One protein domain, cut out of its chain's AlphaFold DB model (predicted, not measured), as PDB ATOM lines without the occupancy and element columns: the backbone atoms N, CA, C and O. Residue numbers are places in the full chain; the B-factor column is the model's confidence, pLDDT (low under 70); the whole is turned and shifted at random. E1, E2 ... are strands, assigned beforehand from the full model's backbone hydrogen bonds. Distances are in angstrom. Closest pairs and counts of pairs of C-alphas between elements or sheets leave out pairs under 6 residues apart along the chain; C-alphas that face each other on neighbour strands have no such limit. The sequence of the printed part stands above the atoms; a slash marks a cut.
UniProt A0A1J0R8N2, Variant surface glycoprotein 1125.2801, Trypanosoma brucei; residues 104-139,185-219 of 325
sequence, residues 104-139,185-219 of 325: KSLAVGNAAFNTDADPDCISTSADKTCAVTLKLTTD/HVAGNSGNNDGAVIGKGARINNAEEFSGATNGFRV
ATOM      1  N   LYS A 104      21.982  27.011  10.168       76.44
ATOM      2  CA  LYS A 104      21.713  26.380  11.461       76.44
ATOM      3  C   LYS A 104      20.221  26.365  11.748       76.44
ATOM      4  O   LYS A 104      19.668  25.367  12.201       76.44
ATOM      5  N   SER A 105      19.565  27.490  11.495       80.38
ATOM      6  CA  SER A 105      18.125  27.626  11.667       80.38
ATOM      7  C   SER A 105      17.566  28.726  10.775       80.38
ATOM      8  O   SER A 105      18.295  29.612  10.318       80.38
ATOM      9  N   LEU A 106      16.262  28.665  10.545       85.44
ATOM     10  CA  LEU A 106      15.505  29.729   9.908       85.44
ATOM     11  C   LEU A 106      14.760  30.484  10.999       85.44
ATOM     12  O   LEU A 106      13.988  29.886  11.739       85.44
ATOM     13  N   ALA A 107      14.981  31.789  11.095       85.06
ATOM     14  CA  ALA A 107      14.174  32.660  11.927       85.06
ATOM     15  C   ALA A 107      12.993  33.183  11.109       85.06
ATOM     16  O   ALA A 107      13.170  33.752  10.031       85.06
ATOM     17  N   VAL A 108      11.786  33.020  11.637       86.50
ATOM     18  CA  VAL A 108      10.570  33.517  10.989       86.50
ATOM     19  C   VAL A 108      10.388  35.004  11.300       86.50
ATOM     20  O   VAL A 108      10.401  35.411  12.464       86.50
ATOM     21  N   GLY A 109      10.273  35.822  10.256       83.00
ATOM     22  CA  GLY A 109       9.974  37.251  10.332       83.00
ATOM     23  C   GLY A 109       8.482  37.539  10.499       83.00
ATOM     24  O   GLY A 109       7.660  36.631  10.602       83.00
ATOM     25  N   ASN A 110       8.118  38.818  10.533       81.56
ATOM     26  CA  ASN A 110       6.711  39.215  10.565       81.56
ATOM     27  C   ASN A 110       6.052  38.922   9.210       81.56
ATOM     28  O   ASN A 110       6.698  39.031   8.168       81.56
ATOM     29  N   ALA A 111       4.775  38.549   9.242       77.88
ATOM     30  CA  ALA A 111       3.975  38.370   8.040       77.88
ATOM     31  C   ALA A 111       3.582  39.745   7.470       77.88
ATOM     32  O   ALA A 111       3.105  40.605   8.211       77.88
ATOM     33  N   ALA A 112       3.774  39.969   6.173       74.88
ATOM     34  CA  ALA A 112       3.455  41.222   5.495       74.88
ATOM     35  C   ALA A 112       2.494  40.972   4.334       74.88
ATOM     36  O   ALA A 112       2.617  39.983   3.614       74.88
ATOM     37  N   PHE A 113       1.516  41.857   4.172       72.69
ATOM     38  CA  PHE A 113       0.623  41.797   3.023       72.69
ATOM     39  C   PHE A 113       1.361  42.341   1.809       72.69
ATOM     40  O   PHE A 113       1.961  43.412   1.910       72.69
ATOM     41  N   ASN A 114       1.321  41.607   0.704       67.38
ATOM     42  CA  ASN A 114       1.853  42.077  -0.556       67.38
ATOM     43  C   ASN A 114       0.716  42.133  -1.587       67.38
ATOM     44  O   ASN A 114      -0.044  41.183  -1.771       67.38
ATOM     45  N   THR A 115       0.553  43.314  -2.179       64.19
ATOM     46  CA  THR A 115      -0.425  43.603  -3.235       64.19
ATOM     47  C   THR A 115       0.164  43.460  -4.629       64.19
ATOM     48  O   THR A 115      -0.574  43.579  -5.604       64.19
ATOM     49  N   ASP A 116       1.477  43.271  -4.727       63.09
ATOM     50  CA  ASP A 116       2.153  43.124  -6.004       63.09
ATOM     51  C   ASP A 116       1.737  41.802  -6.651       63.09
ATOM     52  O   ASP A 116       1.609  40.773  -5.982       63.09
ATOM     53  N   ALA A 117       1.520  41.844  -7.964       60.22
ATOM     54  CA  ALA A 117       1.242  40.653  -8.746       60.22
ATOM     55  C   ALA A 117       2.468  39.729  -8.703       60.22
ATOM     56  O   ALA A 117       3.545  40.103  -9.170       60.22
ATOM     57  N   ASP A 118       2.297  38.535  -8.138       63.03
ATOM     58  CA  ASP A 118       3.343  37.519  -8.063       63.03
ATOM     59  C   ASP A 118       3.074  36.441  -9.132       63.03
ATOM     60  O   ASP A 118       1.997  35.834  -9.129       63.03
ATOM     61  N   PRO A 119       4.008  36.219 -10.077       61.84
ATOM     62  CA  PRO A 119       3.835  35.262 -11.169       61.84
ATOM     63  C   PRO A 119       3.729  33.799 -10.708       61.84
ATOM     64  O   PRO A 119       3.268  32.973 -11.493       61.84
ATOM     65  N   ASP A 120       4.113  33.481  -9.467       67.50
ATOM     66  CA  ASP A 120       4.040  32.131  -8.892       67.50
ATOM     67  C   ASP A 120       2.746  31.893  -8.078       67.50
ATOM     68  O   ASP A 120       2.610  30.890  -7.369       67.50
ATOM     69  N   CYS A 121       1.770  32.806  -8.165       67.06
ATOM     70  CA  CYS A 121       0.463  32.655  -7.527       67.06
ATOM     71  C   CYS A 121      -0.448  31.625  -8.212       67.06
ATOM     72  O   CYS A 121      -0.339  31.321  -9.398       67.06
ATOM     73  N   ILE A 122      -1.385  31.077  -7.429       63.22
ATOM     74  CA  ILE A 122      -2.285  29.989  -7.845       63.22
ATOM     75  C   ILE A 122      -3.401  30.504  -8.779       63.22
ATOM     76  O   ILE A 122      -4.014  29.707  -9.491       63.22
ATOM     77  N   SER A 123      -3.663  31.817  -8.821       62.56
ATOM     78  CA  SER A 123      -4.660  32.430  -9.701       62.56
ATOM     79  C   SER A 123      -4.099  33.607 -10.510       62.56
ATOM     80  O   SER A 123      -3.190  34.320 -10.100       62.56
ATOM     81  N   THR A 124      -4.671  33.808 -11.702       55.38
ATOM     82  CA  THR A 124      -4.364  34.924 -12.614       55.38
ATOM     83  C   THR A 124      -5.168  36.193 -12.311       55.38
ATOM     84  O   THR A 124      -4.996  37.211 -12.983       55.38
ATOM     85  N   SER A 125      -6.071  36.139 -11.327       58.16
ATOM     86  CA  SER A 125      -6.793  37.302 -10.803       58.16
ATOM     87  C   SER A 125      -6.039  37.897  -9.610       58.16
ATOM     88  O   SER A 125      -5.049  37.321  -9.186       58.16
ATOM     89  N   ALA A 126      -6.445  39.074  -9.116       57.84
ATOM     90  CA  ALA A 126      -5.738  39.859  -8.096       57.84
ATOM     91  C   ALA A 126      -5.583  39.122  -6.745       57.84
ATOM     92  O   ALA A 126      -6.287  39.410  -5.772       57.84
ATOM     93  N   ASP A 127      -4.663  38.162  -6.700       60.34
ATOM     94  CA  ASP A 127      -4.350  37.363  -5.534       60.34
ATOM     95  C   ASP A 127      -3.732  38.264  -4.470       60.34
ATOM     96  O   ASP A 127      -2.768  39.000  -4.681       60.34
ATOM     97  N   LYS A 128      -4.332  38.216  -3.288       61.66
ATOM     98  CA  LYS A 128      -3.816  38.875  -2.100       61.66
ATOM     99  C   LYS A 128      -2.775  37.952  -1.483       61.66
ATOM    100  O   LYS A 128      -3.139  36.917  -0.925       61.66
ATOM    101  N   THR A 129      -1.495  38.302  -1.569       69.00
ATOM    102  CA  THR A 129      -0.432  37.456  -1.020       69.00
ATOM    103  C   THR A 129      -0.072  37.882   0.396       69.00
ATOM    104  O   THR A 129      -0.142  39.058   0.776       69.00
ATOM    105  N   CYS A 130       0.333  36.911   1.215       72.56
ATOM    106  CA  CYS A 130       1.064  37.222   2.426       72.56
ATOM    107  C   CYS A 130       2.465  36.632   2.378       72.56
ATOM    108  O   CYS A 130       2.652  35.417   2.352       72.56
ATOM    109  N   ALA A 131       3.447  37.525   2.421       77.62
ATOM    110  CA  ALA A 131       4.846  37.178   2.481       77.62
ATOM    111  C   ALA A 131       5.286  36.990   3.936       77.62
ATOM    112  O   ALA A 131       5.073  37.852   4.794       77.62
ATOM    113  N   VAL A 132       5.963  35.878   4.207       81.31
ATOM    114  CA  VAL A 132       6.691  35.656   5.459       81.31
ATOM    115  C   VAL A 132       8.175  35.569   5.130       81.31
ATOM    116  O   VAL A 132       8.614  34.659   4.433       81.31
ATOM    117  N   THR A 133       8.972  36.505   5.644       84.00
ATOM    118  CA  THR A 133      10.424  36.467   5.442       84.00
ATOM    119  C   THR A 133      11.063  35.420   6.350       84.00
ATOM    120  O   THR A 133      10.953  35.504   7.573       84.00
ATOM    121  N   LEU A 134      11.801  34.476   5.770       85.31
ATOM    122  CA  LEU A 134      12.657  33.550   6.509       85.31
ATOM    123  C   LEU A 134      14.086  34.098   6.524       85.31
ATOM    124  O   LEU A 134      14.718  34.245   5.481       85.31
ATOM    125  N   LYS A 135      14.605  34.423   7.709       85.38
ATOM    126  CA  LYS A 135      15.991  34.868   7.886       85.38
ATOM    127  C   LYS A 135      16.876  33.673   8.202       85.38
ATOM    128  O   LYS A 135      16.664  32.980   9.195       85.38
ATOM    129  N   LEU A 136      17.885  33.452   7.370       85.62
ATOM    130  CA  LEU A 136      18.889  32.420   7.591       85.62
ATOM    131  C   LEU A 136      19.765  32.823   8.778       85.62
ATOM    132  O   LEU A 136      20.310  33.924   8.815       85.62
ATOM    133  N   THR A 137      19.918  31.916   9.733       80.62
ATOM    134  CA  THR A 137      21.001  31.987  10.715       80.62
ATOM    135  C   THR A 137      22.023  30.931  10.343       80.62
ATOM    136  O   THR A 137      21.658  29.782  10.076       80.62
ATOM    137  N   THR A 138      23.289  31.314  10.291       77.56
ATOM    138  CA  THR A 138      24.383  30.408   9.951       77.56
ATOM    139  C   THR A 138      25.215  30.098  11.181       77.56
ATOM    140  O   THR A 138      25.297  30.909  12.102       77.56
ATOM    141  N   ASP A 139      25.843  28.928  11.195       69.19
ATOM    142  CA  ASP A 139      26.975  28.687  12.083       69.19
ATOM    143  C   ASP A 139      28.094  29.695  11.749       69.19
ATOM    144  O   ASP A 139      28.283  30.057  10.580       69.19
ATOM    145  N   HIS A 185       0.435  26.371   8.125       83.75
ATOM    146  CA  HIS A 185      -0.865  26.082   8.711       83.75
ATOM    147  C   HIS A 185      -1.862  27.125   8.237       83.75
ATOM    148  O   HIS A 185      -1.567  28.317   8.278       83.75
ATOM    149  N   VAL A 186      -3.040  26.674   7.823       79.25
ATOM    150  CA  VAL A 186      -4.161  27.532   7.441       79.25
ATOM    151  C   VAL A 186      -5.363  27.122   8.279       79.25
ATOM    152  O   VAL A 186      -5.604  25.933   8.482       79.25
ATOM    153  N   ALA A 187      -6.092  28.108   8.785       78.81
ATOM    154  CA  ALA A 187      -7.349  27.929   9.490       78.81
ATOM    155  C   ALA A 187      -8.457  28.687   8.748       78.81
ATOM    156  O   ALA A 187      -8.219  29.783   8.232       78.81
ATOM    157  N   GLY A 188      -9.659  28.109   8.723       74.69
ATOM    158  CA  GLY A 188     -10.859  28.763   8.202       74.69
ATOM    159  C   GLY A 188     -10.890  28.966   6.680       74.69
ATOM    160  O   GLY A 188     -10.262  28.223   5.926       74.69
ATOM    161  N   ASN A 189     -11.667  29.955   6.223       69.25
ATOM    162  CA  ASN A 189     -11.832  30.295   4.807       69.25
ATOM    163  C   ASN A 189     -10.802  31.353   4.379       69.25
ATOM    164  O   ASN A 189     -10.814  32.484   4.869       69.25
ATOM    165  N   SER A 190      -9.931  31.002   3.430       60.03
ATOM    166  CA  SER A 190      -8.821  31.851   2.982       60.03
ATOM    167  C   SER A 190      -9.242  33.123   2.239       60.03
ATOM    168  O   SER A 190      -8.435  34.046   2.135       60.03
ATOM    169  N   GLY A 191     -10.492  33.206   1.764       58.47
ATOM    170  CA  GLY A 191     -11.002  34.352   1.001       58.47
ATOM    171  C   GLY A 191     -11.101  35.671   1.782       58.47
ATOM    172  O   GLY A 191     -11.056  36.733   1.166       58.47
ATOM    173  N   ASN A 192     -11.169  35.622   3.121       57.09
ATOM    174  CA  ASN A 192     -11.362  36.792   3.999       57.09
ATOM    175  C   ASN A 192     -10.246  36.944   5.052       57.09
ATOM    176  O   ASN A 192     -10.496  37.317   6.195       57.09
ATOM    177  N   ASN A 193      -8.998  36.642   4.689       60.03
ATOM    178  CA  ASN A 193      -7.842  36.835   5.572       60.03
ATOM    179  C   ASN A 193      -7.308  38.282   5.502       60.03
ATOM    180  O   ASN A 193      -6.172  38.520   5.097       60.03
ATOM    181  N   ASP A 194      -8.121  39.260   5.901       61.50
ATOM    182  CA  ASP A 194      -7.732  40.670   6.087       61.50
ATOM    183  C   ASP A 194      -7.230  40.979   7.515       61.50
ATOM    184  O   ASP A 194      -6.943  42.126   7.857       61.50
ATOM    185  N   GLY A 195      -7.063  39.937   8.333       64.31
ATOM    186  CA  GLY A 195      -6.674  40.019   9.737       64.31
ATOM    187  C   GLY A 195      -5.316  40.677  10.018       64.31
ATOM    188  O   GLY A 195      -4.434  40.761   9.154       64.31
ATOM    189  N   ALA A 196      -5.147  41.134  11.261       67.00
ATOM    190  CA  ALA A 196      -3.937  41.795  11.740       67.00
ATOM    191  C   ALA A 196      -2.730  40.840  11.793       67.00
ATOM    192  O   ALA A 196      -2.853  39.616  11.888       67.00
ATOM    193  N   VAL A 197      -1.527  41.416  11.734       67.06
ATOM    194  CA  VAL A 197      -0.281  40.674  11.963       67.06
ATOM    195  C   VAL A 197      -0.146  40.433  13.457       67.06
ATOM    196  O   VAL A 197      -0.046  41.389  14.223       67.06
ATOM    197  N   ILE A 198      -0.116  39.165  13.864       68.31
ATOM    198  CA  ILE A 198       0.022  38.788  15.272       68.31
ATOM    199  C   ILE A 198       1.230  37.879  15.405       68.31
ATOM    200  O   ILE A 198       1.253  36.754  14.915       68.31
ATOM    201  N   GLY A 199       2.276  38.396  16.045       69.06
ATOM    202  CA  GLY A 199       3.539  37.684  16.215       69.06
ATOM    203  C   GLY A 199       4.289  37.392  14.906       69.06
ATOM    204  O   GLY A 199       4.042  37.970  13.848       69.06
ATOM    205  N   LYS A 200       5.278  36.495  14.998       74.81
ATOM    206  CA  LYS A 200       6.144  36.110  13.875       74.81
ATOM    207  C   LYS A 200       5.451  35.067  12.996       74.81
ATOM    208  O   LYS A 200       4.994  34.045  13.503       74.81
ATOM    209  N   GLY A 201       5.435  35.308  11.687       76.50
ATOM    210  CA  GLY A 201       5.004  34.345  10.673       76.50
ATOM    211  C   GLY A 201       3.508  34.099  10.559       76.50
ATOM    212  O   GLY A 201       3.134  33.142   9.888       76.50
ATOM    213  N   ALA A 202       2.657  34.903  11.197       80.75
ATOM    214  CA  ALA A 202       1.216  34.683  11.191       80.75
ATOM    215  C   ALA A 202       0.419  35.956  10.882       80.75
ATOM    216  O   ALA A 202       0.759  37.050  11.340       80.75
ATOM    217  N   ARG A 203      -0.692  35.782  10.158       78.62
ATOM    218  CA  ARG A 203      -1.833  36.704  10.193       78.62
ATOM    219  C   ARG A 203      -3.086  35.930  10.526       78.62
ATOM    220  O   ARG A 203      -3.336  34.866   9.958       78.62
ATOM    221  N   ILE A 204      -3.873  36.515  11.411       77.44
ATOM    222  CA  ILE A 204      -5.121  35.945  11.896       77.44
ATOM    223  C   ILE A 204      -6.170  37.042  12.007       77.44
ATOM    224  O   ILE A 204      -5.843  38.202  12.260       77.44
ATOM    225  N   ASN A 205      -7.431  36.688  11.788       75.81
ATOM    226  CA  ASN A 205      -8.542  37.608  11.983       75.81
ATOM    227  C   ASN A 205      -9.056  37.553  13.434       75.81
ATOM    228  O   ASN A 205      -9.021  36.507  14.079       75.81
ATOM    229  N   ASN A 206      -9.599  38.678  13.907       66.31
ATOM    230  CA  ASN A 206     -10.516  38.748  15.051       66.31
ATOM    231  C   ASN A 206     -10.052  38.057  16.349       66.31
ATOM    232  O   ASN A 206     -10.873  37.514  17.082       66.31
ATOM    233  N   ALA A 207      -8.753  38.073  16.643       69.50
ATOM    234  CA  ALA A 207      -8.199  37.538  17.882       69.50
ATOM    235  C   ALA A 207      -6.909  38.279  18.234       69.50
ATOM    236  O   ALA A 207      -6.250  38.778  17.333       69.50
ATOM    237  N   GLU A 208      -6.545  38.343  19.516       71.12
ATOM    238  CA  GLU A 208      -5.259  38.895  19.982       71.12
ATOM    239  C   GLU A 208      -4.186  37.801  20.160       71.12
ATOM    240  O   GLU A 208      -2.992  38.088  20.243       71.12
ATOM    241  N   GLU A 209      -4.601  36.529  20.145       74.62
ATOM    242  CA  GLU A 209      -3.754  35.345  20.303       74.62
ATOM    243  C   GLU A 209      -4.086  34.264  19.263       74.62
ATOM    244  O   GLU A 209      -5.196  34.192  18.736       74.62
ATOM    245  N   PHE A 210      -3.132  33.362  18.999       75.56
ATOM    246  CA  PHE A 210      -3.277  32.316  17.975       75.56
ATOM    247  C   PHE A 210      -4.441  31.349  18.207       75.56
ATOM    248  O   PHE A 210      -5.035  30.882  17.241       75.56
ATOM    249  N   SER A 211      -4.743  31.018  19.461       75.56
ATOM    250  CA  SER A 211      -5.783  30.050  19.836       75.56
ATOM    251  C   SER A 211      -7.207  30.559  19.592       75.56
ATOM    252  O   SER A 211      -8.114  29.742  19.463       75.56
ATOM    253  N   GLY A 212      -7.407  31.878  19.524       73.69
ATOM    254  CA  GLY A 212      -8.718  32.503  19.317       73.69
ATOM    255  C   GLY A 212      -9.067  32.782  17.853       73.69
ATOM    256  O   GLY A 212     -10.178  33.221  17.564       73.69
ATOM    257  N   ALA A 213      -8.131  32.560  16.927       76.38
ATOM    258  CA  ALA A 213      -8.316  32.862  15.512       76.38
ATOM    259  C   ALA A 213      -9.308  31.901  14.841       76.38
ATOM    260  O   ALA A 213      -9.187  30.683  14.969       76.38
ATOM    261  N   THR A 214     -10.244  32.442  14.055       76.00
ATOM    262  CA  THR A 214     -11.197  31.638  13.262       76.00
ATOM    263  C   THR A 214     -10.725  31.418  11.827       76.00
ATOM    264  O   THR A 214     -10.970  30.359  11.255       76.00
ATOM    265  N   ASN A 215     -10.005  32.391  11.264       77.44
ATOM    266  CA  ASN A 215      -9.361  32.338   9.959       77.44
ATOM    267  C   ASN A 215      -7.922  32.872  10.051       77.44
ATOM    268  O   ASN A 215      -7.608  33.777  10.833       77.44
ATOM    269  N   GLY A 216      -7.031  32.332   9.229       78.25
ATOM    270  CA  GLY A 216      -5.685  32.872   9.085       78.25
ATOM    271  C   GLY A 216      -4.678  31.858   8.585       78.25
ATOM    272  O   GLY A 216      -5.004  30.703   8.310       78.25
ATOM    273  N   PHE A 217      -3.428  32.291   8.490       81.19
ATOM    274  CA  PHE A 217      -2.305  31.417   8.175       81.19
ATOM    275  C   PHE A 217      -1.152  31.662   9.140       81.19
ATOM    276  O   PHE A 217      -0.962  32.758   9.678       81.19
ATOM    277  N   ARG A 218      -0.352  30.618   9.336       83.50
ATOM    278  CA  ARG A 218       0.846  30.653  10.159       83.50
ATOM    279  C   ARG A 218       1.937  29.781   9.565       83.50
ATOM    280  O   ARG A 218       1.747  28.590   9.341       83.50
ATOM    281  N   VAL A 219       3.115  30.371   9.437       86.19
ATOM    282  CA  VAL A 219       4.380  29.663   9.280       86.19
ATOM    283  C   VAL A 219       5.001  29.554  10.679       86.19
ATOM    284  O   VAL A 219       5.419  30.571  11.244       86.19
TER     285      VAL A 219
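This is residues 104 to 139 and 185 to 219 of the 325 residues of the protein "Variant surface glycoprotein 1125.2801" of Trypanosoma brucei (UniProt A0A1J0R8N2). A long two-stranded hairpin, E1 and E2, ends in a wide loop, residues 115 to 128, and a small sheet of three very short strands, E3, E5 and E4, meets the hairpin loosely where E4 comes near Ala 111 of E1. The hairpin makes much of the length, and the small sheet has broad loops of its own, residues 188 to 201 and 205 to 215. You will find 71 printed residues, with no named helix and five named strands in the order E1 to E5; the class is all strand, but the strands hold only 30 of the 71 residues. Both sheets are antiparallel, E3 - E5 - E4 and E1 - E2. The whole is flat, 40 by 33 by 16 A, and only just compact, close to loose, with a radius of gyration of the C-alphas of 13.2 A.

Begin with the three-strand sheet, in which E5, residues 216 to 218, is the inner strand between the edge strands E3, residues 185 to 187, and E4, residues 202 to 204. E3 and E5 are antiparallel at 164 degrees; look for N 218 and O 185, 2.8 A apart. E5 and E4, a hairpin, are antiparallel at 163 degrees, with N 217 and O 203 at 3.0 A. Residues 196 to 197 pair antiparallel with residues 203 to 204 of E4. Outward from E4 comes E1, residues 104 to 114: the closest C-alphas, of Ala 111 and Ala 202, are 5.6 A apart. E1 bends by 57 degrees at residue 110. Its hairpin partner E2, residues 129 to 138, is antiparallel to it at 158 degrees, with N 107 and O 135 at 2.8 A and N 131 and O 112 at 2.9 A. E1 and E5 are apart, and so are E2 and E3.

Find C-alpha 104 at (21.713, 26.380, 11.461); from there E1 runs 28.0 A to C-alpha 114 at (1.853, 42.077, -0.556). E2, residues 129 to 138, is also 28.0 A long. E3, residues 185 to 187, spans 6.8 A, and E4, residues 202 to 204, spans 6.5 A. E5, residues 216 to 218, spans 7.0 A and ends at C-alpha 218, (0.846, 30.653, 10.159).

The C-alphas farthest apart are those of Ser 125 and Asp 139, 41.7 A. Residues 140 to 184 are not printed, and C-alphas 139 and 185 stand 28.2 A apart across this cut. The links E1 to E2, E3 to E4 and E4 to E5 are long. The mean pLDDT of the printed part is 72.6; look for values under 70 at residues 114 to 129, 139, 189 to 199 and 206 to 207.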